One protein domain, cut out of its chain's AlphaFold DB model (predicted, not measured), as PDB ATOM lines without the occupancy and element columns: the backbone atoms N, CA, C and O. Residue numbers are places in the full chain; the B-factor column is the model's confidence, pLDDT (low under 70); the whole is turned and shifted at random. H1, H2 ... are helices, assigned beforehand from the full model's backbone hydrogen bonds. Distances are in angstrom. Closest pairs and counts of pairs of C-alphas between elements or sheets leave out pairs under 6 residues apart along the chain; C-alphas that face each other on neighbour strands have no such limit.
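AT A GLANCE: This is residues 66 to 249 of the 254 residues of an uncharacterized protein of Bifidobacterium longum (UniProt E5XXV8). Two long helices, H5 and H3, run nearly in line along the long axis, overlapping at their starts, and the other helices pack round them mostly crosswise in a compact body. At the H5 end, H1 and H7 cover opposite sides of H5 and H6 folds back on it; at the H3 end, H9 meets H3 from one side with its last residue, Ser 227, closest to it, while H10 crosses H3 on another side, with H4 and H8 on two sides of H10. The printed part has 184 residues with ten named helices, H1 to H10 in chain order, and no named strand; its class is all helix. It is compact, with a radius of gyration of the C-alphas of 15.7 A and spans of 48 by 39 by 28 A.

HOW THE PARTS SIT: Begin at H5, residues 141 to 159, the longest helix. H1, residues 72 to 85, touches it at a steep tilt of 41 degrees, the same way; look at the closest C-alphas, Met 75 and Ala 146, 4.3 A apart. H7, residues 178 to 190, touches residues 144 to 152 of H5 at 59 degrees, a steep tilt, with C-alphas of Cys 148 and Phe 185 closest at 5.4 A. H6, residues 165 to 174, forms a helical hairpin with H5, whose residues 149 to 157 touch it; the closest C-alphas, Met 157 and Ser 165, are 5.1 A apart. H2, residues 96 to 100, touches H1, with C-alphas of Tyr 82 and Gly 97 closest at 4.1 A. Residues 102 to 105 of H3, residues 102 to 116, touch residues 143 to 147 of H5 at a shallow tilt of 17 degrees, opposite ways; the closest C-alphas are Trp 102 and Asp 147, 5.8 A. H9, residues 219 to 227, touches H3 with C-alphas of Gln 108 and Ser 227 closest at 4.2 A. H10, residues 235 to 249, touches H8, residues 194 to 204, at Val 198 and Ala 242, their closest C-alphas, 5.0 A. H4, residues 122 to 129, touches H10 at a shallow tilt of 32 degrees, only just short of steep, with C-alphas of Ala 123 and Ile 240 closest at 6.3 A. H1 and H7 are apart. Each O i to N i+4 pair is within hydrogen-bond range in H1, H5, H6, H7, H9 and H10; the counts are 10 of 11 in H3, 3 of 4 in H4, 6 of 7 in H8 and 0 of 1 in H2, where 1 of 2 O i to N i+3 pairs is.

IN THESE COORDINATES: Find C-alpha 141 at (-22.282, 4.528, -38.697); from there H5 runs 27.2 A to C-alpha 159. H1 starts at C-alpha 72, (-27.422, 9.959, -28.254), and spans 19.9 A. H3 spans 20.9 A, and H10 21.0 A, ending at C-alpha 249, (-29.045, 4.310, -46.790).

THE WHOLE: The C-alphas farthest apart are those of Lys 119 and Glu 163, 52.1 A. The printed part has no cut. The links H4 to H5 and H8 to H9 are long; the latter, residues 205 to 218, has no named element. The mean pLDDT of the printed part is 93.8, and no printed residue is under 70.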
ATOM      1  N   THR A  66     -23.035   4.113 -23.435       91.69
ATOM      2  CA  THR A  66     -23.304   2.767 -22.887       91.69
ATOM      3  C   THR A  66     -24.111   1.881 -23.833       91.69
ATOM      4  O   THR A  66     -24.150   0.664 -23.647       91.69
ATOM      5  N   LEU A  67     -24.730   2.465 -24.863       89.44
ATOM      6  CA  LEU A  67     -25.472   1.737 -25.889       89.44
ATOM      7  C   LEU A  67     -24.631   1.631 -27.173       89.44
ATOM      8  O   LEU A  67     -24.096   2.647 -27.621       89.44
ATOM      9  N   PRO A  68     -24.518   0.435 -27.781       88.06
ATOM     10  CA  PRO A  68     -23.748   0.252 -29.009       88.06
ATOM     11  C   PRO A  68     -24.351   1.073 -30.151       88.06
ATOM     12  O   PRO A  68     -25.572   1.190 -30.231       88.06
ATOM     13  N   ASN A  69     -23.493   1.624 -31.015       87.94
ATOM     14  CA  ASN A  69     -23.853   2.360 -32.235       87.94
ATOM     15  C   ASN A  69     -24.771   3.580 -32.037       87.94
ATOM     16  O   ASN A  69     -25.306   4.103 -33.011       87.94
ATOM     17  N   ARG A  70     -24.980   4.051 -30.802       90.38
ATOM     18  CA  ARG A  70     -25.909   5.152 -30.517       90.38
ATOM     19  C   ARG A  70     -25.176   6.398 -30.063       90.38
ATOM     20  O   ARG A  70     -24.881   6.547 -28.872       90.38
ATOM     21  N   ASP A  71     -25.007   7.337 -30.985       95.06
ATOM     22  CA  ASP A  71     -24.689   8.707 -30.607       95.06
ATOM     23  C   ASP A  71     -25.959   9.449 -30.165       95.06
ATOM     24  O   ASP A  71     -26.681  10.090 -30.929       95.06
ATOM     25  N   ILE A  72     -26.256   9.324 -28.873       96.69
ATOM     26  CA  ILE A  72     -27.422   9.959 -28.254       96.69
ATOM     27  C   ILE A  72     -27.290  11.486 -28.235       96.69
ATOM     28  O   ILE A  72     -28.307  12.181 -28.298       96.69
ATOM     29  N   ALA A  73     -26.070  12.014 -28.099       96.88
ATOM     30  CA  ALA A  73     -25.866  13.455 -28.028       96.88
ATOM     31  C   ALA A  73     -26.101  14.087 -29.404       96.88
ATOM     32  O   ALA A  73     -26.816  15.089 -29.482       96.88
ATOM     33  N   HIS A  74     -25.584  13.447 -30.457       97.38
ATOM     34  CA  HIS A  74     -25.807  13.821 -31.847       97.38
ATOM     35  C   HIS A  74     -27.299  13.750 -32.180       97.38
ATOM     36  O   HIS A  74     -27.914  14.775 -32.466       97.38
ATOM     37  N   MET A  75     -27.932  12.587 -31.985       98.00
ATOM     38  CA  MET A  75     -29.361  12.395 -32.268       98.00
ATOM     39  C   MET A  75     -30.226  13.465 -31.583       98.00
ATOM     40  O   MET A  75     -31.188  13.973 -32.165       98.00
ATOM     41  N   ALA A  76     -29.896  13.831 -30.341       97.94
ATOM     42  CA  ALA A  76     -30.619  14.863 -29.611       97.94
ATOM     43  C   ALA A  76     -30.405  16.273 -30.186       97.94
ATOM     44  O   ALA A  76     -31.377  17.024 -30.307       97.94
ATOM     45  N   ALA A  77     -29.173  16.629 -30.560       97.75
ATOM     46  CA  ALA A  77     -28.861  17.906 -31.198       97.75
ATOM     47  C   ALA A  77     -29.572  18.045 -32.555       97.75
ATOM     48  O   ALA A  77     -30.266  19.040 -32.777       97.75
ATOM     49  N   THR A  78     -29.506  17.019 -33.403       98.31
ATOM     50  CA  THR A  78     -30.166  16.983 -34.717       98.31
ATOM     51  C   THR A  78     -31.685  17.046 -34.578       98.31
ATOM     52  O   THR A  78     -32.354  17.819 -35.264       98.31
ATOM     53  N   SER A  79     -32.253  16.313 -33.611       98.06
ATOM     54  CA  SER A  79     -33.694  16.353 -33.320       98.06
ATOM     55  C   SER A  79     -34.147  17.755 -32.920       98.06
ATOM     56  O   SER A  79     -35.185  18.227 -33.381       98.06
ATOM     57  N   LEU A  80     -33.371  18.452 -32.084       97.12
ATOM     58  CA  LEU A  80     -33.651  19.844 -31.719       97.12
ATOM     59  C   LEU A  80     -33.524  20.788 -32.914       97.12
ATOM     60  O   LEU A  80     -34.312  21.728 -33.002       97.12
ATOM     61  N   GLY A  81     -32.597  20.528 -33.840       96.62
ATOM     62  CA  GLY A  81     -32.512  21.226 -35.124       96.62
ATOM     63  C   GLY A  81     -33.832  21.128 -35.888       96.62
ATOM     64  O   GLY A  81     -34.461  22.144 -36.182       96.62
ATOM     65  N   TYR A  82     -34.332  19.912 -36.104       96.94
ATOM     66  CA  TYR A  82     -35.625  19.695 -36.760       96.94
ATOM     67  C   TYR A  82     -36.820  20.288 -36.005       96.94
ATOM     68  O   TYR A  82     -37.756  20.790 -36.628       96.94
ATOM     69  N   LEU A  83     -36.821  20.250 -34.671       94.00
ATOM     70  CA  LEU A  83     -37.899  20.835 -33.865       94.00
ATOM     71  C   LEU A  83     -37.867  22.371 -33.868       94.00
ATOM     72  O   LEU A  83     -38.922  22.989 -33.750       94.00
ATOM     73  N   THR A  84     -36.690  22.977 -34.042       93.06
ATOM     74  CA  THR A  84     -36.508  24.436 -34.123       93.06
ATOM     75  C   THR A  84     -36.865  24.965 -35.507       93.06
ATOM     76  O   THR A  84     -37.585  25.952 -35.634       93.06
ATOM     77  N   TRP A  85     -36.363  24.308 -36.551       93.38
ATOM     78  CA  TRP A  85     -36.407  24.819 -37.921       93.38
ATOM     79  C   TRP A  85     -37.453  24.144 -38.810       93.38
ATOM     80  O   TRP A  85     -37.692  24.587 -39.932       93.38
ATOM     81  N   GLY A  86     -38.085  23.084 -38.314       92.25
ATOM     82  CA  GLY A  86     -39.023  22.268 -39.067       92.25
ATOM     83  C   GLY A  86     -38.350  21.133 -39.839       92.25
ATOM     84  O   GLY A  86     -37.142  21.110 -40.078       92.25
ATOM     85  N   VAL A  87     -39.179  20.171 -40.239       91.25
ATOM     86  CA  VAL A  87     -38.803  19.082 -41.141       91.25
ATOM     87  C   VAL A  87     -39.297  19.426 -42.544       91.25
ATOM     88  O   VAL A  87     -40.497  19.640 -42.732       91.25
ATOM     89  N   THR A  88     -38.406  19.448 -43.542       90.25
ATOM     90  CA  THR A  88     -38.833  19.667 -44.932       90.25
ATOM     91  C   THR A  88     -39.712  18.515 -45.431       90.25
ATOM     92  O   THR A  88     -39.501  17.341 -45.108       90.25
ATOM     93  N   ASN A  89     -40.745  18.862 -46.199       88.19
ATOM     94  CA  ASN A  89     -41.640  17.904 -46.847       88.19
ATOM     95  C   ASN A  89     -41.263  17.642 -48.307       88.19
ATOM     96  O   ASN A  89     -41.745  16.660 -48.873       88.19
ATOM     97  N   ASP A  90     -40.433  18.502 -48.896       95.88
ATOM     98  CA  ASP A  90     -39.937  18.324 -50.253       95.88
ATOM     99  C   ASP A  90     -38.724  17.378 -50.226       95.88
ATOM    100  O   ASP A  90     -37.703  17.701 -49.610       95.88
ATOM    101  N   PRO A  91     -38.804  16.192 -50.858       96.88
ATOM    102  CA  PRO A  91     -37.677  15.272 -50.900       96.88
ATOM    103  C   PRO A  91     -36.481  15.813 -51.696       96.88
ATOM    104  O   PRO A  91     -35.370  15.348 -51.464       96.88
ATOM    105  N   MET A  92     -36.689  16.780 -52.594       97.25
ATOM    106  CA  MET A  92     -35.665  17.390 -53.454       97.25
ATOM    107  C   MET A  92     -35.094  18.691 -52.870       97.25
ATOM    108  O   MET A  92     -34.414  19.454 -53.563       97.25
ATOM    109  N   ASP A  93     -35.399  18.990 -51.612       95.50
ATOM    110  CA  ASP A  93     -34.903  20.175 -50.928       95.50
ATOM    111  C   ASP A  93     -34.233  19.808 -49.615       95.50
ATOM    112  O   ASP A  93     -34.532  18.755 -49.049       95.50
ATOM    113  N   TYR A  94     -33.333  20.659 -49.130       95.00
ATOM    114  CA  TYR A  94     -32.851  20.592 -47.751       95.00
ATOM    115  C   TYR A  94     -33.596  21.634 -46.910       95.00
ATOM    116  O   TYR A  94     -34.053  22.654 -47.414       95.00
ATOM    117  N   GLY A  95     -33.759  21.364 -45.620       94.31
ATOM    118  CA  GLY A  95     -34.229  22.347 -44.652       94.31
ATOM    119  C   GLY A  95     -33.115  22.738 -43.690       94.31
ATOM    120  O   GLY A  95     -32.154  21.998 -43.501       94.31
ATOM    121  N   LEU A  96     -33.277  23.859 -42.987       94.56
ATOM    122  CA  LEU A  96     -32.337  24.247 -41.928       94.56
ATOM    123  C   LEU A  96     -32.231  23.175 -40.834       94.56
ATOM    124  O   LEU A  96     -31.160  22.988 -40.270       94.56
ATOM    125  N   GLY A  97     -33.298  22.408 -40.578       95.75
ATOM    126  CA  GLY A  97     -33.263  21.255 -39.672       95.75
ATOM    127  C   GLY A  97     -32.303  20.137 -40.105       95.75
ATOM    128  O   GLY A  97     -31.828  19.400 -39.253       95.75
ATOM    129  N   ASP A  98     -31.969  20.039 -41.398       97.06
ATOM    130  CA  ASP A  98     -31.020  19.045 -41.921       97.06
ATOM    131  C   ASP A  98     -29.550  19.416 -41.642       97.06
ATOM    132  O   ASP A  98     -28.685  18.543 -41.671       97.06
ATOM    133  N   LEU A  99     -29.254  20.692 -41.347       95.00
ATOM    134  CA  LEU A  99     -27.887  21.174 -41.090       95.00
ATOM    135  C   LEU A  99     -27.271  20.603 -39.810       95.00
ATOM    136  O   LEU A  99     -26.059  20.613 -39.665       95.00
ATOM    137  N   GLY A 100     -28.093  20.171 -38.856       93.06
ATOM    138  CA  GLY A 100     -27.623  19.580 -37.608       93.06
ATOM    139  C   GLY A 100     -27.222  18.120 -37.723       93.06
ATOM    140  O   GLY A 100     -26.775  17.589 -36.718       93.06
ATOM    141  N   GLY A 101     -27.443  17.501 -38.884       96.56
ATOM    142  CA  GLY A 101     -27.187  16.089 -39.135       96.56
ATOM    143  C   GLY A 101     -26.661  15.863 -40.547       96.56
ATOM    144  O   GLY A 101     -25.737  16.557 -40.976       96.56
ATOM    145  N   TRP A 102     -27.319  14.977 -41.305       97.88
ATOM    146  CA  TRP A 102     -26.796  14.393 -42.552       97.88
ATOM    147  C   TRP A 102     -26.182  15.381 -43.541       97.88
ATOM    148  O   TRP A 102     -25.221  15.056 -44.239       97.88
ATOM    149  N   ALA A 103     -26.749  16.583 -43.650       97.12
ATOM    150  CA  ALA A 103     -26.294  17.557 -44.625       97.12
ATOM    151  C   ALA A 103     -24.941  18.163 -44.227       97.12
ATOM    152  O   ALA A 103     -24.100  18.413 -45.089       97.12
ATOM    153  N   LEU A 104     -24.706  18.386 -42.933       95.75
ATOM    154  CA  LEU A 104     -23.420  18.865 -42.445       95.75
ATOM    155  C   LEU A 104     -22.417  17.726 -42.269       95.75
ATOM    156  O   LEU A 104     -21.251  17.931 -42.594       95.75
ATOM    157  N   ASP A 105     -22.851  16.535 -41.873       97.44
ATOM    158  CA  ASP A 105     -21.973  15.363 -41.783       97.44
ATOM    159  C   ASP A 105     -21.387  14.976 -43.148       97.44
ATOM    160  O   ASP A 105     -20.193  14.696 -43.268       97.44
ATOM    161  N   LEU A 106     -22.175  15.091 -44.225       97.88
ATOM    162  CA  LEU A 106     -21.666  14.978 -45.596       97.88
ATOM    163  C   LEU A 106     -20.568  16.005 -45.913       97.88
ATOM    164  O   LEU A 106     -19.625  15.710 -46.652       97.88
ATOM    165  N   LEU A 107     -20.672  17.222 -45.374       97.31
ATOM    166  CA  LEU A 107     -19.622  18.226 -45.520       97.31
ATOM    167  C   LEU A 107     -18.420  17.931 -44.612       97.31
ATOM    168  O   LEU A 107     -17.294  18.240 -45.002       97.31
ATOM    169  N   GLN A 108     -18.621  17.338 -43.436       95.81
ATOM    170  CA  GLN A 108     -17.540  16.956 -42.525       95.81
ATOM    171  C   GLN A 108     -16.692  15.825 -43.101       95.81
ATOM    172  O   GLN A 108     -15.467  15.950 -43.141       95.81
ATOM    173  N   ILE A 109     -17.311  14.776 -43.649       97.25
ATOM    174  CA  ILE A 109     -16.563  13.714 -44.336       97.25
ATOM    175  C   ILE A 109     -15.842  14.229 -45.588       97.25
ATOM    176  O   ILE A 109     -14.742  13.781 -45.913       97.25
ATOM    177  N   TRP A 110     -16.397  15.247 -46.248       97.69
ATOM    178  CA  TRP A 110     -15.701  15.982 -47.299       97.69
ATOM    179  C   TRP A 110     -14.471  16.751 -46.779       97.69
ATOM    180  O   TRP A 110     -13.401  16.692 -47.393       97.69
ATOM    181  N   GLY A 111     -14.587  17.440 -45.641       96.50
ATOM    182  CA  GLY A 111     -13.451  18.074 -44.964       96.50
ATOM    183  C   GLY A 111     -12.349  17.064 -44.636       96.50
ATOM    184  O   GLY A 111     -11.179  17.306 -44.936       96.50
ATOM    185  N   SER A 112     -12.730  15.885 -44.137       96.06
ATOM    186  CA  SER A 112     -11.813  14.770 -43.878       96.06
ATOM    187  C   SER A 112     -11.122  14.265 -45.145       96.06
ATOM    188  O   SER A 112      -9.908  14.052 -45.126       96.06
ATOM    189  N   TYR A 113     -11.849  14.112 -46.257       96.19
ATOM    190  CA  TYR A 113     -11.263  13.728 -47.546       96.19
ATOM    191  C   TYR A 113     -10.181  14.723 -47.987       96.19
ATOM    192  O   TYR A 113      -9.072  14.323 -48.345       96.19
ATOM    193  N   LEU A 114     -10.459  16.029 -47.897       95.88
ATOM    194  CA  LEU A 114      -9.477  17.066 -48.227       95.88
ATOM    195  C   LEU A 114      -8.251  17.018 -47.308       95.88
ATOM    196  O   LEU A 114      -7.122  17.069 -47.798       95.88
ATOM    197  N   ALA A 115      -8.464  16.888 -45.998       94.75
ATOM    198  CA  ALA A 115      -7.395  16.892 -45.005       94.75
ATOM    199  C   ALA A 115      -6.462  15.675 -45.117       94.75
ATOM    200  O   ALA A 115      -5.265  15.786 -44.848       94.75
ATOM    201  N   ASN A 116      -6.989  14.518 -45.527       92.06
ATOM    202  CA  ASN A 116      -6.205  13.287 -45.648       92.06
ATOM    203  C   ASN A 116      -5.458  13.168 -46.985       92.06
ATOM    204  O   ASN A 116      -4.545  12.348 -47.094       92.06
ATOM    205  N   THR A 117      -5.788  13.982 -47.994       87.50
ATOM    206  CA  THR A 117      -5.166  13.941 -49.333       87.50
ATOM    207  C   THR A 117      -5.021  12.512 -49.894       87.50
ATOM    208  O   THR A 117      -3.912  12.088 -50.242       87.50
ATOM    209  N   PRO A 118      -6.105  11.716 -49.932       86.00
ATOM    210  CA  PRO A 118      -6.021  10.325 -50.346       86.00
ATOM    211  C   PRO A 118      -5.585  10.209 -51.812       86.00
ATOM    212  O   PRO A 118      -5.760  11.116 -52.625       86.00
ATOM    213  N   LYS A 119      -4.988   9.061 -52.148       90.44
ATOM    214  CA  LYS A 119      -4.596   8.733 -53.530       90.44
ATOM    215  C   LYS A 119      -5.766   8.225 -54.371       90.44
ATOM    216  O   LYS A 119      -5.686   8.247 -55.595       90.44
ATOM    217  N   GLU A 120      -6.781   7.694 -53.703       94.75
ATOM    218  CA  GLU A 120      -8.005   7.173 -54.303       94.75
ATOM    219  C   GLU A 120      -8.907   8.320 -54.758       94.75
ATOM    220  O   GLU A 120      -8.811   9.442 -54.260       94.75
ATOM    221  N   ASP A 121      -9.799   8.033 -55.703       95.81
ATOM    222  CA  ASP A 121     -10.868   8.963 -56.037       95.81
ATOM    223  C   ASP A 121     -11.911   9.038 -54.907       95.81
ATOM    224  O   ASP A 121     -12.034   8.135 -54.075       95.81
ATOM    225  N   LEU A 122     -12.691  10.121 -54.905       97.25
ATOM    226  CA  LEU A 122     -13.678  10.409 -53.865       97.25
ATOM    227  C   LEU A 122     -14.685   9.268 -53.650       97.25
ATOM    228  O   LEU A 122     -15.021   8.983 -52.507       97.25
ATOM    229  N   ALA A 123     -15.159   8.609 -54.711       96.69
ATOM    230  CA  ALA A 123     -16.167   7.557 -54.575       96.69
ATOM    231  C   ALA A 123     -15.572   6.307 -53.913       96.69
ATOM    232  O   ALA A 123     -16.159   5.768 -52.974       96.69
ATOM    233  N   SER A 124     -14.383   5.890 -54.359       95.88
ATOM    234  CA  SER A 124     -13.647   4.771 -53.758       95.88
ATOM    235  C   SER A 124     -13.332   5.026 -52.281       95.88
ATOM    236  O   SER A 124     -13.507   4.136 -51.450       95.88
ATOM    237  N   TRP A 125     -12.928   6.254 -51.942       96.12
ATOM    238  CA  TRP A 125     -12.629   6.639 -50.564       96.12
ATOM    239  C   TRP A 125     -13.885   6.642 -49.678       96.12
ATOM    240  O   TRP A 125     -13.884   6.071 -48.588       96.12
ATOM    241  N   LEU A 126     -14.998   7.211 -50.158       95.94
ATOM    242  CA  LEU A 126     -16.268   7.216 -49.421       95.94
ATOM    243  C   LEU A 126     -16.813   5.805 -49.189       95.94
ATOM    244  O   LEU A 126     -17.337   5.542 -48.113       95.94
ATOM    245  N   HIS A 127     -16.651   4.887 -50.144       93.00
ATOM    246  CA  HIS A 127     -17.069   3.494 -49.969       93.00
ATOM    247  C   HIS A 127     -16.368   2.804 -48.784       93.00
ATOM    248  O   HIS A 127     -16.941   1.916 -48.155       93.00
ATOM    249  N   ALA A 128     -15.133   3.205 -48.470       91.56
ATOM    250  CA  ALA A 128     -14.380   2.655 -47.347       91.56
ATOM    251  C   ALA A 128     -14.720   3.321 -46.003       91.56
ATOM    252  O   ALA A 128     -14.689   2.638 -44.977       91.56
ATOM    253  N   HIS A 129     -15.035   4.621 -46.011       94.06
ATOM    254  CA  HIS A 129     -15.047   5.453 -44.802       94.06
ATOM    255  C   HIS A 129     -16.417   6.003 -44.393       94.06
ATOM    256  O   HIS A 129     -16.637   6.258 -43.210       94.06
ATOM    257  N   LEU A 130     -17.353   6.193 -45.325       95.06
ATOM    258  CA  LEU A 130     -18.693   6.663 -44.981       95.06
ATOM    259  C   LEU A 130     -19.438   5.559 -44.230       95.06
ATOM    260  O   LEU A 130     -19.571   4.437 -44.719       95.06
ATOM    261  N   GLY A 131     -19.944   5.880 -43.040       91.62
ATOM    262  CA  GLY A 131     -20.642   4.902 -42.214       91.62
ATOM    263  C   GLY A 131     -19.708   3.846 -41.614       91.62
ATOM    264  O   GLY A 131     -20.167   2.768 -41.231       91.62
ATOM    265  N   GLU A 132     -18.397   4.104 -41.530       90.25
ATOM    266  CA  GLU A 132     -17.498   3.230 -40.780       90.25
ATOM    267  C   GLU A 132     -17.728   3.373 -39.264       90.25
ATOM    268  O   GLU A 132     -18.322   4.336 -38.790       90.25
ATOM    269  N   GLN A 133     -17.294   2.396 -38.464       84.31
ATOM    270  CA  GLN A 133     -17.483   2.436 -37.000       84.31
ATOM    271  C   GLN A 133     -16.601   3.488 -36.313       84.31
ATOM    272  O   GLN A 133     -16.779   3.805 -35.141       84.31
ATOM    273  N   ASP A 134     -15.612   3.991 -37.038       78.00
ATOM    274  CA  ASP A 134     -14.664   4.973 -36.563       78.00
ATOM    275  C   ASP A 134     -15.164   6.391 -36.864       78.00
ATOM    276  O   ASP A 134     -15.384   6.762 -38.013       78.00
ATOM    277  N   ALA A 135     -15.317   7.207 -35.824       75.81
ATOM    278  CA  ALA A 135     -15.750   8.597 -35.958       75.81
ATOM    279  C   ALA A 135     -14.674   9.528 -36.543       75.81
ATOM    280  O   ALA A 135     -14.956  10.691 -36.830       75.81
ATOM    281  N   ARG A 136     -13.434   9.055 -36.743       80.88
ATOM    282  CA  ARG A 136     -12.313   9.899 -37.195       80.88
ATOM    283  C   ARG A 136     -12.514  10.534 -38.569       80.88
ATOM    284  O   ARG A 136     -11.894  11.562 -38.827       80.88
ATOM    285  N   MET A 137     -13.348   9.947 -39.425       87.81
ATOM    286  CA  MET A 137     -13.586  10.462 -40.777       87.81
ATOM    287  C   MET A 137     -14.774  11.424 -40.866       87.81
ATOM    288  O   MET A 137     -15.010  11.978 -41.934       87.81
ATOM    289  N   GLY A 138     -15.474  11.695 -39.761       86.00
ATOM    290  CA  GLY A 138     -16.492  12.748 -39.684       86.00
ATOM    291  C   GLY A 138     -17.900  12.363 -40.142       86.00
ATOM    292  O   GLY A 138     -18.763  13.225 -40.106       86.00
ATOM    293  N   PHE A 139     -18.149  11.114 -40.562       95.25
ATOM    294  CA  PHE A 139     -19.513  10.606 -40.778       95.25
ATOM    295  C   PHE A 139     -19.587   9.085 -40.559       95.25
ATOM    296  O   PHE A 139     -19.545   8.287 -41.502       95.25
ATOM    297  N   SER A 140     -19.618   8.675 -39.291       94.25
ATOM    298  CA  SER A 140     -19.601   7.266 -38.875       94.25
ATOM    299  C   SER A 140     -20.965   6.581 -38.994       94.25
ATOM    300  O   SER A 140     -21.990   7.215 -39.227       94.25
ATOM    301  N   TYR A 141     -21.013   5.265 -38.767       94.94
ATOM    302  CA  TYR A 141     -22.282   4.528 -38.697       94.94
ATOM    303  C   TYR A 141     -23.210   5.071 -37.602       94.94
ATOM    304  O   TYR A 141     -24.422   5.159 -37.805       94.94
ATOM    305  N   SER A 142     -22.657   5.436 -36.440       94.81
ATOM    306  CA  SER A 142     -23.448   6.009 -35.348       94.81
ATOM    307  C   SER A 142     -24.012   7.382 -35.692       94.81
ATOM    308  O   SER A 142     -25.106   7.688 -35.226       94.81
ATOM    309  N   ASP A 143     -23.317   8.160 -36.523       96.25
ATOM    310  CA  ASP A 143     -23.800   9.450 -37.023       96.25
ATOM    311  C   ASP A 143     -24.935   9.246 -38.037       96.25
ATOM    312  O   ASP A 143     -26.031   9.765 -37.844       96.25
ATOM    313  N   VAL A 144     -24.749   8.353 -39.023       97.06
ATOM    314  CA  VAL A 144     -25.814   7.965 -39.973       97.06
ATOM    315  C   VAL A 144     -27.076   7.524 -39.228       97.06
ATOM    316  O   VAL A 144     -28.192   7.930 -39.564       97.06
ATOM    317  N   LEU A 145     -26.917   6.692 -38.195       96.69
ATOM    318  CA  LEU A 145     -28.041   6.228 -37.393       96.69
ATOM    319  C   LEU A 145     -28.663   7.360 -36.564       96.69
ATOM    320  O   LEU A 145     -29.891   7.448 -36.503       96.69
ATOM    321  N   ALA A 146     -27.846   8.225 -35.954       97.56
ATOM    322  CA  ALA A 146     -28.300   9.376 -35.179       97.56
ATOM    323  C   ALA A 146     -29.117  10.354 -36.030       97.56
ATOM    324  O   ALA A 146     -30.167  10.808 -35.575       97.56
ATOM    325  N   ASP A 147     -28.699  10.608 -37.267       98.38
ATOM    326  CA  ASP A 147     -29.399  11.462 -38.224       98.38
ATOM    327  C   ASP A 147     -30.751  10.899 -38.640       98.38
ATOM    328  O   ASP A 147     -31.780  11.586 -38.589       98.38
ATOM    329  N   CYS A 148     -30.758   9.620 -39.023       97.94
ATOM    330  CA  CYS A 148     -31.970   8.910 -39.406       97.94
ATOM    331  C   CYS A 148     -32.971   8.896 -38.245       97.94
ATOM    332  O   CYS A 148     -34.154   9.210 -38.425       97.94
ATOM    333  N   ASP A 149     -32.492   8.555 -37.046       98.06
ATOM    334  CA  ASP A 149     -33.314   8.503 -35.845       98.06
ATOM    335  C   ASP A 149     -33.808   9.905 -35.463       98.06
ATOM    336  O   ASP A 149     -34.991  10.081 -35.172       98.06
ATOM    337  N   ALA A 150     -32.971  10.935 -35.550       98.25
ATOM    338  CA  ALA A 150     -33.371  12.299 -35.234       98.25
ATOM    339  C   ALA A 150     -34.499  12.815 -36.133       98.25
ATOM    340  O   ALA A 150     -35.475  13.398 -35.644       98.25
ATOM    341  N   TRP A 151     -34.408  12.561 -37.440       97.94
ATOM    342  CA  TRP A 151     -35.453  12.949 -38.382       97.94
ATOM    343  C   TRP A 151     -36.774  12.234 -38.088       97.94
ATOM    344  O   TRP A 151     -37.830  12.868 -38.011       97.94
ATOM    345  N   LEU A 152     -36.727  10.910 -37.887       97.31
ATOM    346  CA  LEU A 152     -37.910  10.099 -37.577       97.31
ATOM    347  C   LEU A 152     -38.554  10.527 -36.253       97.31
ATOM    348  O   LEU A 152     -39.783  10.619 -36.160       97.31
ATOM    349  N   LEU A 153     -37.724  10.832 -35.256       96.31
ATOM    350  CA  LEU A 153     -38.157  11.270 -33.940       96.31
ATOM    351  C   LEU A 153     -38.858  12.625 -34.023       96.31
ATOM    352  O   LEU A 153     -40.006  12.748 -33.588       96.31
ATOM    353  N   ALA A 154     -38.214  13.618 -34.639       95.56
ATOM    354  CA  ALA A 154     -38.776  14.954 -34.791       95.56
ATOM    355  C   ALA A 154     -40.073  14.938 -35.613       95.56
ATOM    356  O   ALA A 154     -41.064  15.550 -35.209       95.56
ATOM    357  N   ARG A 155     -40.119  14.165 -36.709       94.69
ATOM    358  CA  ARG A 155     -41.324  13.966 -37.532       94.69
ATOM    359  C   ARG A 155     -42.487  13.401 -36.710       94.69
ATOM    360  O   ARG A 155     -43.621  13.874 -36.826       94.69
ATOM    361  N   SER A 156     -42.215  12.391 -35.883       94.12
ATOM    362  CA  SER A 156     -43.219  11.754 -35.024       94.12
ATOM    363  C   SER A 156     -43.728  12.710 -33.941       94.12
ATOM    364  O   SER A 156     -44.940  12.840 -33.756       94.12
ATOM    365  N   MET A 157     -42.816  13.440 -33.290       92.69
ATOM    366  CA  MET A 157     -43.150  14.433 -32.265       92.69
ATOM    367  C   MET A 157     -43.966  15.606 -32.827       92.69
ATOM    368  O   MET A 157     -44.922  16.027 -32.184       92.69
ATOM    369  N   GLN A 158     -43.644  16.093 -34.031       88.50
ATOM    370  CA  GLN A 158     -44.414  17.144 -34.713       88.50
ATOM    371  C   GLN A 158     -45.816  16.676 -35.121       88.50
ATOM    372  O   GLN A 158     -46.760  17.457 -35.074       88.50
ATOM    373  N   SER A 159     -45.966  15.405 -35.508       87.44
ATOM    374  CA  SER A 159     -47.262  14.860 -35.939       87.44
ATOM    375  C   SER A 159     -48.189  14.514 -34.766       87.44
ATOM    376  O   SER A 159     -49.400  14.447 -34.952       87.44
ATOM    377  N   ASN A 160     -47.635  14.273 -33.571       83.88
ATOM    378  CA  ASN A 160     -48.363  13.808 -32.386       83.88
ATOM    379  C   ASN A 160     -47.900  14.553 -31.119       83.88
ATOM    380  O   ASN A 160     -47.399  13.938 -30.167       83.88
ATOM    381  N   SER A 161     -48.037  15.881 -31.112       82.00
ATOM    382  CA  SER A 161     -47.617  16.722 -29.987       82.00
ATOM    383  C   SER A 161     -48.381  16.366 -28.707       82.00
ATOM    384  O   SER A 161     -49.611  16.338 -28.685       82.00
ATOM    385  N   SER A 162     -47.629  16.029 -27.660       85.50
ATOM    386  CA  SER A 162     -48.123  15.766 -26.305       85.50
ATOM    387  C   SER A 162     -46.949  15.681 -25.327       85.50
ATOM    388  O   SER A 162     -45.800  15.481 -25.744       85.50
ATOM    389  N   GLU A 163     -47.250  15.654 -24.025       84.62
ATOM    390  CA  GLU A 163     -46.288  15.345 -22.951       84.62
ATOM    391  C   GLU A 163     -45.541  14.014 -23.160       84.62
ATOM    392  O   GLU A 163     -44.422  13.830 -22.680       84.62
ATOM    393  N   ARG A 164     -46.142  13.074 -23.904       88.69
ATOM    394  CA  ARG A 164     -45.591  11.732 -24.146       88.69
ATOM    395  C   ARG A 164     -44.960  11.582 -25.519       88.69
ATOM    396  O   ARG A 164     -44.449  10.496 -25.790       88.69
ATOM    397  N   SER A 165     -44.977  12.623 -26.351       91.38
ATOM    398  CA  SER A 165     -44.531  12.600 -27.753       91.38
ATOM    399  C   SER A 165     -43.169  11.923 -27.929       91.38
ATOM    400  O   SER A 165     -43.076  10.940 -28.663       91.38
ATOM    401  N   LEU A 166     -42.150  12.350 -27.172       93.88
ATOM    402  CA  LEU A 166     -40.815  11.740 -27.184       93.88
ATOM    403  C   LEU A 166     -40.859  10.251 -26.815       93.88
ATOM    404  O   LEU A 166     -40.339   9.412 -27.545       93.88
ATOM    405  N   SER A 167     -41.513   9.902 -25.703       93.75
ATOM    406  CA  SER A 167     -41.569   8.513 -25.225       93.75
ATOM    407  C   SER A 167     -42.314   7.584 -26.191       93.75
ATOM    408  O   SER A 167     -41.918   6.437 -26.379       93.75
ATOM    409  N   THR A 168     -43.381   8.078 -26.819       93.62
ATOM    410  CA  THR A 168     -44.160   7.342 -27.814       93.62
ATOM    411  C   THR A 168     -43.346   7.152 -29.089       93.62
ATOM    412  O   THR A 168     -43.270   6.032 -29.587       93.62
ATOM    413  N   ALA A 169     -42.680   8.206 -29.569       94.50
ATOM    414  CA  ALA A 169     -41.830   8.142 -30.752       94.50
ATOM    415  C   ALA A 169     -40.639   7.190 -30.555       94.50
ATOM    416  O   ALA A 169     -40.400   6.328 -31.397       94.50
ATOM    417  N   MET A 170     -39.957   7.259 -29.407       94.94
ATOM    418  CA  MET A 170     -38.867   6.337 -29.070       94.94
ATOM    419  C   MET A 170     -39.338   4.880 -28.976       94.94
ATOM    420  O   MET A 170     -38.636   3.992 -29.456       94.94
ATOM    421  N   ARG A 171     -40.516   4.611 -28.386       95.12
ATOM    422  CA  ARG A 171     -41.074   3.247 -28.318       95.12
ATOM    423  C   ARG A 171     -41.383   2.677 -29.703       95.12
ATOM    424  O   ARG A 171     -41.076   1.515 -29.935       95.12
ATOM    425  N   ASP A 172     -41.973   3.474 -30.596       92.94
ATOM    426  CA  ASP A 172     -42.253   3.054 -31.978       92.94
ATOM    427  C   ASP A 172     -40.959   2.777 -32.748       92.94
ATOM    428  O   ASP A 172     -40.780   1.711 -33.334       92.94
ATOM    429  N   MET A 173     -40.026   3.728 -32.712       93.00
ATOM    430  CA  MET A 173     -38.802   3.636 -33.492       93.00
ATOM    431  C   MET A 173     -37.902   2.505 -33.013       93.00
ATOM    432  O   MET A 173     -37.515   1.658 -33.813       93.00
ATOM    433  N   PHE A 174     -37.584   2.440 -31.717       93.38
ATOM    434  CA  PHE A 174     -36.631   1.453 -31.203       93.38
ATOM    435  C   PHE A 174     -37.191   0.028 -31.110       93.38
ATOM    436  O   PHE A 174     -36.444  -0.885 -30.766       93.38
ATOM    437  N   ALA A 175     -38.460  -0.189 -31.469       94.88
ATOM    438  CA  ALA A 175     -38.977  -1.523 -31.770       94.88
ATOM    439  C   ALA A 175     -38.451  -2.076 -33.114       94.88
ATOM    440  O   ALA A 175     -38.557  -3.274 -33.371       94.88
ATOM    441  N   GLN A 176     -37.886  -1.222 -33.974       95.00
ATOM    442  CA  GLN A 176     -37.318  -1.580 -35.274       95.00
ATOM    443  C   GLN A 176     -35.791  -1.740 -35.190       95.00
ATOM    444  O   GLN A 176     -35.122  -1.044 -34.422       95.00
ATOM    445  N   SER A 177     -35.222  -2.622 -36.020       95.81
ATOM    446  CA  SER A 177     -33.765  -2.749 -36.180       95.81
ATOM    447  C   SER A 177     -33.138  -1.470 -36.742       95.81
ATOM    448  O   SER A 177     -33.816  -0.687 -37.405       95.81
ATOM    449  N   GLU A 178     -31.837  -1.271 -36.515       95.88
ATOM    450  CA  GLU A 178     -31.075  -0.105 -37.005       95.88
ATOM    451  C   GLU A 178     -31.212   0.043 -38.528       95.88
ATOM    452  O   GLU A 178     -31.683   1.070 -39.014       95.88
ATOM    453  N   THR A 179     -30.987  -1.048 -39.266       95.69
ATOM    454  CA  THR A 179     -31.219  -1.160 -40.716       95.69
ATOM    455  C   THR A 179     -32.616  -0.693 -41.138       95.69
ATOM    456  O   THR A 179     -32.763   0.026 -42.125       95.69
ATOM    457  N   ASN A 180     -33.666  -1.092 -40.410       96.75
ATOM    458  CA  ASN A 180     -35.035  -0.719 -40.762       96.75
ATOM    459  C   ASN A 180     -35.304   0.764 -40.508       96.75
ATOM    460  O   ASN A 180     -36.035   1.376 -41.286       96.75
ATOM    461  N   ARG A 181     -34.708   1.356 -39.468       97.56
ATOM    462  CA  ARG A 181     -34.835   2.795 -39.195       97.56
ATOM    463  C   ARG A 181     -34.126   3.627 -40.261       97.56
ATOM    464  O   ARG A 181     -34.740   4.550 -40.791       97.56
ATOM    465  N   ILE A 182     -32.920   3.228 -40.674       98.12
ATOM    466  CA  ILE A 182     -32.186   3.862 -41.783       98.12
ATOM    467  C   ILE A 182     -33.008   3.811 -43.081       98.12
ATOM    468  O   ILE A 182     -33.283   4.839 -43.703       98.12
ATOM    469  N   LYS A 183     -33.515   2.627 -43.450       97.88
ATOM    470  CA  LYS A 183     -34.372   2.471 -44.637       97.88
ATOM    471  C   LYS A 183     -35.660   3.285 -44.536       97.88
ATOM    472  O   LYS A 183     -36.079   3.905 -45.513       97.88
ATOM    473  N   ARG A 184     -36.294   3.322 -43.358       97.56
ATOM    474  CA  ARG A 184     -37.507   4.119 -43.112       97.56
ATOM    475  C   ARG A 184     -37.236   5.609 -43.288       97.56
ATOM    476  O   ARG A 184     -38.071   6.284 -43.891       97.56
ATOM    477  N   PHE A 185     -36.105   6.115 -42.796       98.12
ATOM    478  CA  PHE A 185     -35.679   7.493 -43.026       98.12
ATOM    479  C   PHE A 185     -35.556   7.773 -44.522       98.12
ATOM    480  O   PHE A 185     -36.255   8.646 -45.032       98.12
ATOM    481  N   TYR A 186     -34.772   6.977 -45.248       98.56
ATOM    482  CA  TYR A 186     -34.527   7.193 -46.672       98.56
ATOM    483  C   TYR A 186     -35.809   7.159 -47.518       98.56
ATOM    484  O   TYR A 186     -36.061   8.049 -48.338       98.56
ATOM    485  N   GLN A 187     -36.694   6.198 -47.242       98.19
ATOM    486  CA  GLN A 187     -38.006   6.109 -47.886       98.19
ATOM    487  C   GLN A 187     -38.918   7.294 -47.534       98.19
ATOM    488  O   GLN A 187     -39.640   7.812 -48.385       98.19
ATOM    489  N   SER A 188     -38.887   7.774 -46.292       96.75
ATOM    490  CA  SER A 188     -39.777   8.854 -45.855       96.75
ATOM    491  C   SER A 188     -39.305  10.227 -46.335       96.75
ATOM    492  O   SER A 188     -40.112  10.994 -46.874       96.75
ATOM    493  N   ARG A 189     -38.009  10.512 -46.156       97.25
ATOM    494  CA  ARG A 189     -37.357  11.801 -46.407       97.25
ATOM    495  C   ARG A 189     -37.031  12.028 -47.878       97.25
ATOM    496  O   ARG A 189     -37.263  13.126 -48.373       97.25
ATOM    497  N   PHE A 190     -36.537  11.004 -48.569       98.25
ATOM    498  CA  PHE A 190     -36.059  11.116 -49.952       98.25
ATOM    499  C   PHE A 190     -36.863  10.265 -50.938       98.25
ATOM    500  O   PHE A 190     -36.519  10.200 -52.115       98.25
ATOM    501  N   LYS A 191     -37.951   9.617 -50.493       98.19
ATOM    502  CA  LYS A 191     -38.762   8.695 -51.316       98.19
ATOM    503  C   LYS A 191     -37.954   7.526 -51.884       98.19
ATOM    504  O   LYS A 191     -38.283   7.027 -52.954       98.19
ATOM    505  N   GLY A 192     -36.887   7.127 -51.186       97.94
ATOM    506  CA  GLY A 192     -35.994   6.065 -51.642       97.94
ATOM    507  C   GLY A 192     -35.243   6.412 -52.928       97.94
ATOM    508  O   GLY A 192     -34.917   5.518 -53.699       97.94
ATOM    509  N   SER A 193     -35.032   7.703 -53.209       98.56
ATOM    510  CA  SER A 193     -34.395   8.169 -54.438       98.56
ATOM    511  C   SER A 193     -33.081   8.883 -54.144       98.56
ATOM    512  O   SER A 193     -33.047   9.897 -53.443       98.56
ATOM    513  N   ALA A 194     -32.013   8.375 -54.754       98.50
ATOM    514  CA  ALA A 194     -30.699   8.990 -54.689       98.50
ATOM    515  C   ALA A 194     -30.699  10.351 -55.402       98.50
ATOM    516  O   ALA A 194     -30.095  11.297 -54.908       98.50
ATOM    517  N   ASP A 195     -31.452  10.489 -56.501       98.69
ATOM    518  CA  ASP A 195     -31.587  11.752 -57.234       98.69
ATOM    519  C   ASP A 195     -32.187  12.858 -56.359       98.69
ATOM    520  O   ASP A 195     -31.692  13.984 -56.366       98.69
ATOM    521  N   ASN A 196     -33.208  12.540 -55.555       98.62
ATOM    522  CA  ASN A 196     -33.797  13.498 -54.618       98.62
ATOM    523  C   ASN A 196     -32.756  14.009 -53.611       98.62
ATOM    524  O   ASN A 196     -32.648  15.217 -53.392       98.62
ATOM    525  N   LEU A 197     -31.950  13.102 -53.053       98.38
ATOM    526  CA  LEU A 197     -30.876  13.441 -52.120       98.38
ATOM    527  C   LEU A 197     -29.789  14.284 -52.801       98.38
ATOM    528  O   LEU A 197     -29.389  15.318 -52.269       98.38
ATOM    529  N   VAL A 198     -29.359  13.901 -54.007       98.62
ATOM    530  CA  VAL A 198     -28.376  14.648 -54.809       98.62
ATOM    531  C   VAL A 198     -28.852  16.071 -55.080       98.62
ATOM    532  O   VAL A 198     -28.075  17.011 -54.920       98.62
ATOM    533  N   ILE A 199     -30.113  16.248 -55.475       98.25
ATOM    534  CA  ILE A 199     -30.680  17.575 -55.742       98.25
ATOM    535  C   ILE A 199     -30.738  18.399 -54.453       98.25
ATOM    536  O   ILE A 199     -30.314  19.555 -54.466       98.25
ATOM    537  N   ALA A 200     -31.191  17.809 -53.343       97.31
ATOM    538  CA  ALA A 200     -31.246  18.483 -52.049       97.31
ATOM    539  C   ALA A 200     -29.853  18.936 -51.576       97.31
ATOM    540  O   ALA A 200     -29.664  20.099 -51.226       97.31
ATOM    541  N   PHE A 201     -28.859  18.046 -51.610       98.06
ATOM    542  CA  PHE A 201     -27.512  18.347 -51.125       98.06
ATOM    543  C   PHE A 201     -26.780  19.367 -52.006       98.06
ATOM    544  O   PHE A 201     -26.100  20.255 -51.500       98.06
ATOM    545  N   ARG A 202     -26.958  19.300 -53.330       97.69
ATOM    546  CA  ARG A 202     -26.352  20.255 -54.270       97.69
ATOM    547  C   ARG A 202     -26.791  21.701 -54.062       97.69
ATOM    548  O   ARG A 202     -26.026  22.601 -54.396       97.69
ATOM    549  N   LYS A 203     -27.988  21.933 -53.522       94.69
ATOM    550  CA  LYS A 203     -28.437  23.286 -53.172       94.69
ATOM    551  C   LYS A 203     -27.628  23.859 -52.003       94.69
ATOM    552  O   LYS A 203     -27.187  24.996 -52.076       94.69
ATOM    553  N   LEU A 204     -27.343  23.045 -50.984       94.62
ATOM    554  CA  LEU A 204     -26.608  23.470 -49.788       94.62
ATOM    555  C   LEU A 204     -25.158  23.894 -50.072       94.62
ATOM    556  O   LEU A 204     -24.612  24.775 -49.409       94.62
ATOM    557  N   VAL A 205     -24.481  23.254 -51.029       92.88
ATOM    558  CA  VAL A 205     -23.035  23.486 -51.231       92.88
ATOM    559  C   VAL A 205     -22.724  24.872 -51.813       92.88
ATOM    560  O   VAL A 205     -21.579  25.328 -51.753       92.88
ATOM    561  N   ASP A 206     -23.745  25.580 -52.306       88.00
ATOM    562  CA  ASP A 206     -23.658  26.975 -52.731       88.00
ATOM    563  C   ASP A 206     -23.946  27.984 -51.605       88.00
ATOM    564  O   ASP A 206     -23.740  29.185 -51.804       88.00
ATOM    565  N   GLY A 207     -24.302  27.533 -50.401       89.94
ATOM    566  CA  GLY A 207     -24.665  28.388 -49.275       89.94
ATOM    567  C   GLY A 207     -25.937  27.918 -48.572       89.94
ATOM    568  O   GLY A 207     -26.535  26.911 -48.925       89.94
ATOM    569  N   ILE A 208     -26.317  28.644 -47.520       91.19
ATOM    570  CA  ILE A 208     -27.544  28.370 -46.762       91.19
ATOM    571  C   ILE A 208     -28.640  29.319 -47.245       91.19
ATOM    572  O   ILE A 208     -28.432  30.534 -47.290       91.19
ATOM    573  N   ASP A 209     -29.808  28.764 -47.524       88.75
ATOM    574  CA  ASP A 209     -31.014  29.477 -47.919       88.75
ATOM    575  C   ASP A 209     -31.834  29.809 -46.667       88.75
ATOM    576  O   ASP A 209     -31.998  28.984 -45.764       88.75
ATOM    577  N   LEU A 210     -32.350  31.037 -46.585       83.00
ATOM    578  CA  LEU A 210     -33.221  31.490 -45.497       83.00
ATOM    579  C   LEU A 210     -34.521  32.057 -46.068       83.00
ATOM    580  O   LEU A 210     -34.603  33.222 -46.465       83.00
ATOM    581  N   GLY A 211     -35.568  31.235 -46.064       80.88
ATOM    582  CA  GLY A 211     -36.866  31.611 -46.615       80.88
ATOM    583  C   GLY A 211     -36.780  31.796 -48.128       80.88
ATOM    584  O   GLY A 211     -36.579  30.830 -48.846       80.88
ATOM    585  N   ILE A 212     -36.949  33.033 -48.603       77.50
ATOM    586  CA  ILE A 212     -36.859  33.380 -50.035       77.50
ATOM    587  C   ILE A 212     -35.459  33.851 -50.461       77.50
ATOM    588  O   ILE A 212     -35.281  34.280 -51.599       77.50
ATOM    589  N   PHE A 213     -34.505  33.892 -49.529       73.75
ATOM    590  CA  PHE A 213     -33.155  34.377 -49.791       73.75
ATOM    591  C   PHE A 213     -32.206  33.204 -49.965       73.75
ATOM    592  O   PHE A 213     -31.855  32.547 -48.985       73.75
ATOM    593  N   ASP A 214     -31.756  33.009 -51.198       83.50
ATOM    594  CA  ASP A 214     -30.795  31.963 -51.516       83.50
ATOM    595  C   ASP A 214     -29.377  32.382 -51.107       83.50
ATOM    596  O   ASP A 214     -28.975  33.539 -51.297       83.50
ATOM    597  N   ASN A 215     -28.597  31.432 -50.588       86.12
ATOM    598  CA  ASN A 215     -27.164  31.573 -50.316       86.12
ATOM    599  C   ASN A 215     -26.800  32.835 -49.516       86.12
ATOM    600  O   ASN A 215     -25.950  33.638 -49.923       86.12
ATOM    601  N   VAL A 216     -27.443  33.020 -48.360       84.94
ATOM    602  CA  VAL A 216     -27.314  34.250 -47.569       84.94
ATOM    603  C   VAL A 216     -25.858  34.572 -47.236       84.94
ATOM    604  O   VAL A 216     -25.032  33.685 -46.997       84.94
ATOM    605  N   SER A 217     -25.524  35.864 -47.211       86.44
ATOM    606  CA  SER A 217     -24.146  36.322 -47.007       86.44
ATOM    607  C   SER A 217     -23.523  35.728 -45.739       86.44
ATOM    608  O   SER A 217     -24.123  35.736 -44.666       86.44
ATOM    609  N   GLY A 218     -22.302  35.202 -45.862       84.94
ATOM    610  CA  GLY A 218     -21.570  34.563 -44.764       84.94
ATOM    611  C   GLY A 218     -21.908  33.087 -44.520       84.94
ATOM    612  O   GLY A 218     -21.126  32.416 -43.847       84.94
ATOM    613  N   SER A 219     -22.978  32.544 -45.114       89.44
ATOM    614  CA  SER A 219     -23.374  31.135 -44.934       89.44
ATOM    615  C   SER A 219     -22.303  30.145 -45.394       89.44
ATOM    616  O   SER A 219     -21.963  29.232 -44.648       89.44
ATOM    617  N   LYS A 220     -21.662  30.381 -46.547       91.38
ATOM    618  CA  LYS A 220     -20.519  29.568 -47.009       91.38
ATOM    619  C   LYS A 220     -19.401  29.492 -45.973       91.38
ATOM    620  O   LYS A 220     -18.834  28.430 -45.751       91.38
ATOM    621  N   LYS A 221     -19.085  30.615 -45.320       90.12
ATOM    622  CA  LYS A 221     -18.048  30.660 -44.281       90.12
ATOM    623  C   LYS A 221     -18.464  29.850 -43.055       90.12
ATOM    624  O   LYS A 221     -17.621  29.167 -42.485       90.12
ATOM    625  N   ALA A 222     -19.735  29.914 -42.663       89.44
ATOM    626  CA  ALA A 222     -20.259  29.093 -41.577       89.44
ATOM    627  C   ALA A 222     -20.165  27.596 -41.911       89.44
ATOM    628  O   ALA A 222     -19.667  26.838 -41.083       89.44
ATOM    629  N   LEU A 223     -20.542  27.198 -43.135       92.94
ATOM    630  CA  LEU A 223     -20.421  25.814 -43.603       92.94
ATOM    631  C   LEU A 223     -18.968  25.329 -43.580       92.94
ATOM    632  O   LEU A 223     -18.716  24.268 -43.031       92.94
ATOM    633  N   LEU A 224     -18.010  26.121 -44.079       93.25
ATOM    634  CA  LEU A 224     -16.577  25.776 -44.041       93.25
ATOM    635  C   LEU A 224     -16.050  25.573 -42.612       93.25
ATOM    636  O   LEU A 224     -15.301  24.637 -42.348       93.25
ATOM    637  N   ILE A 225     -16.438  26.452 -41.680       90.38
ATOM    638  CA  ILE A 225     -16.040  26.338 -40.269       90.38
ATOM    639  C   ILE A 225     -16.620  25.063 -39.653       90.38
ATOM    640  O   ILE A 225     -15.917  24.361 -38.933       90.38
ATOM    641  N   ALA A 226     -17.896  24.787 -39.923       88.69
ATOM    642  CA  ALA A 226     -18.615  23.653 -39.361       88.69
ATOM    643  C   ALA A 226     -18.176  22.306 -39.964       88.69
ATOM    644  O   ALA A 226     -18.225  21.286 -39.280       88.69
ATOM    645  N   SER A 227     -17.728  22.312 -41.220       91.25
ATOM    646  CA  SER A 227     -17.260  21.127 -41.937       91.25
ATOM    647  C   SER A 227     -15.767  20.845 -41.784       91.25
ATOM    648  O   SER A 227     -15.293  19.819 -42.261       91.25
ATOM    649  N   HIS A 228     -15.011  21.762 -41.172       91.88
ATOM    650  CA  HIS A 228     -13.548  21.699 -41.106       91.88
ATOM    651  C   HIS A 228     -12.880  21.562 -42.487       91.88
ATOM    652  O   HIS A 228     -11.820  20.953 -42.612       91.88
ATOM    653  N   ALA A 229     -13.494  22.131 -43.526       93.50
ATOM    654  CA  ALA A 229     -13.010  22.034 -44.897       93.50
ATOM    655  C   ALA A 229     -12.346  23.336 -45.365       93.50
ATOM    656  O   ALA A 229     -12.846  24.433 -45.112       93.50
ATOM    657  N   ASP A 230     -11.275  23.213 -46.153       94.12
ATOM    658  CA  ASP A 230     -10.619  24.361 -46.801       94.12
ATOM    659  C   ASP A 230     -11.459  24.952 -47.947       94.12
ATOM    660  O   ASP A 230     -11.332  26.127 -48.300       94.12
ATOM    661  N   ARG A 231     -12.335  24.135 -48.543       95.88
ATOM    662  CA  ARG A 231     -13.310  24.540 -49.563       95.88
ATOM    663  C   ARG A 231     -14.563  23.676 -49.488       95.88
ATOM    664  O   ARG A 231     -14.494  22.523 -49.073       95.88
ATOM    665  N   LEU A 232     -15.687  24.201 -49.969       96.94
ATOM    666  CA  LEU A 232     -16.893  23.405 -50.203       96.94
ATOM    667  C   LEU A 232     -16.703  22.516 -51.451       96.94
ATOM    668  O   LEU A 232     -15.871  22.842 -52.315       96.94
ATOM    669  N   PRO A 233     -17.421  21.383 -51.548       97.75
ATOM    670  CA  PRO A 233     -17.368  20.542 -52.737       97.75
ATOM    671  C   PRO A 233     -17.951  21.289 -53.944       97.75
ATOM    672  O   PRO A 233     -18.867  22.100 -53.828       97.75
ATOM    673  N   SER A 234     -17.424  21.002 -55.129       97.81
ATOM    674  CA  SER A 234     -18.053  21.389 -56.393       97.81
ATOM    675  C   SER A 234     -19.377  20.644 -56.593       97.81
ATOM    676  O   SER A 234     -19.621  19.607 -55.983       97.81
ATOM    677  N   GLN A 235     -20.209  21.103 -57.529       97.88
ATOM    678  CA  GLN A 235     -21.475  20.438 -57.873       97.88
ATOM    679  C   GLN A 235     -21.299  18.960 -58.301       97.88
ATOM    680  O   GLN A 235     -22.174  18.121 -58.062       97.88
ATOM    681  N   ALA A 236     -20.160  18.616 -58.912       98.19
ATOM    682  CA  ALA A 236     -19.828  17.234 -59.260       98.19
ATOM    683  C   ALA A 236     -19.473  16.405 -58.013       98.19
ATOM    684  O   ALA A 236     -20.052  15.340 -57.813       98.19
ATOM    685  N   GLU A 237     -18.594  16.921 -57.149       98.50
ATOM    686  CA  GLU A 237     -18.187  16.267 -55.891       98.50
ATOM    687  C   GLU A 237     -19.368  16.112 -54.923       98.50
ATOM    688  O   GLU A 237     -19.542  15.052 -54.330       98.50
ATOM    689  N   ALA A 238     -20.240  17.121 -54.837       98.62
ATOM    690  CA  ALA A 238     -21.483  17.064 -54.073       98.62
ATOM    691  C   ALA A 238     -22.408  15.946 -54.570       98.62
ATOM    692  O   ALA A 238     -23.025  15.244 -53.774       98.62
ATOM    693  N   GLY A 239     -22.462  15.734 -55.890       98.69
ATOM    694  CA  GLY A 239     -23.188  14.606 -56.470       98.69
ATOM    695  C   GLY A 239     -22.632  13.258 -56.014       98.69
ATOM    696  O   GLY A 239     -23.408  12.382 -55.655       98.69
ATOM    697  N   ILE A 240     -21.306  13.103 -55.980       98.62
ATOM    698  CA  ILE A 240     -20.654  11.862 -55.530       98.62
ATOM    699  C   ILE A 240     -20.929  11.615 -54.041       98.62
ATOM    700  O   ILE A 240     -21.377  10.529 -53.690       98.62
ATOM    701  N   LEU A 241     -20.747  12.631 -53.188       98.62
ATOM    702  CA  LEU A 241     -21.041  12.563 -51.748       98.62
ATOM    703  C   LEU A 241     -22.476  12.087 -51.481       98.62
ATOM    704  O   LEU A 241     -22.699  11.134 -50.735       98.62
ATOM    705  N   ALA A 242     -23.445  12.721 -52.141       98.62
ATOM    706  CA  ALA A 242     -24.854  12.391 -52.000       98.62
ATOM    707  C   ALA A 242     -25.195  10.982 -52.518       98.62
ATOM    708  O   ALA A 242     -25.967  10.270 -51.878       98.62
ATOM    709  N   LEU A 243     -24.612  10.556 -53.644       98.56
ATOM    710  CA  LEU A 243     -24.814   9.205 -54.178       98.56
ATOM    711  C   LEU A 243     -24.250   8.133 -53.237       98.56
ATOM    712  O   LEU A 243     -24.949   7.163 -52.950       98.56
ATOM    713  N   SER A 244     -23.036   8.323 -52.713       98.00
ATOM    714  CA  SER A 244     -22.431   7.399 -51.746       98.00
ATOM    715  C   SER A 244     -23.244   7.314 -50.452       98.00
ATOM    716  O   SER A 244     -23.444   6.225 -49.914       98.00
ATOM    717  N   TYR A 245     -23.784   8.438 -49.975       98.25
ATOM    718  CA  TYR A 245     -24.675   8.417 -48.819       98.25
ATOM    719  C   TYR A 245     -25.992   7.698 -49.125       98.25
ATOM    720  O   TYR A 245     -26.395   6.824 -48.361       98.25
ATOM    721  N   ALA A 246     -26.631   7.969 -50.266       98.31
ATOM    722  CA  ALA A 246     -27.842   7.257 -50.673       98.31
ATOM    723  C   ALA A 246     -27.624   5.735 -50.773       98.31
ATOM    724  O   ALA A 246     -28.478   4.965 -50.337       98.31
ATOM    725  N   GLU A 247     -26.468   5.291 -51.275       96.25
ATOM    726  CA  GLU A 247     -26.096   3.871 -51.295       96.25
ATOM    727  C   GLU A 247     -26.015   3.282 -49.878       96.25
ATOM    728  O   GLU A 247     -26.567   2.206 -49.635       96.25
ATOM    729  N   SER A 248     -25.406   4.005 -48.931       94.88
ATOM    730  CA  SER A 248     -25.335   3.590 -47.522       94.88
ATOM    731  C   SER A 248     -26.713   3.491 -46.852       94.88
ATOM    732  O   SER A 248     -26.928   2.642 -45.988       94.88
ATOM    733  N   LEU A 249     -27.671   4.317 -47.286       97.50
ATOM    734  CA  LEU A 249     -29.045   4.310 -46.790       97.50
ATOM    735  C   LEU A 249     -29.898   3.183 -47.397       97.50
ATOM    736  O   LEU A 249     -30.748   2.603 -46.715       97.50
TER     737      LEU A 249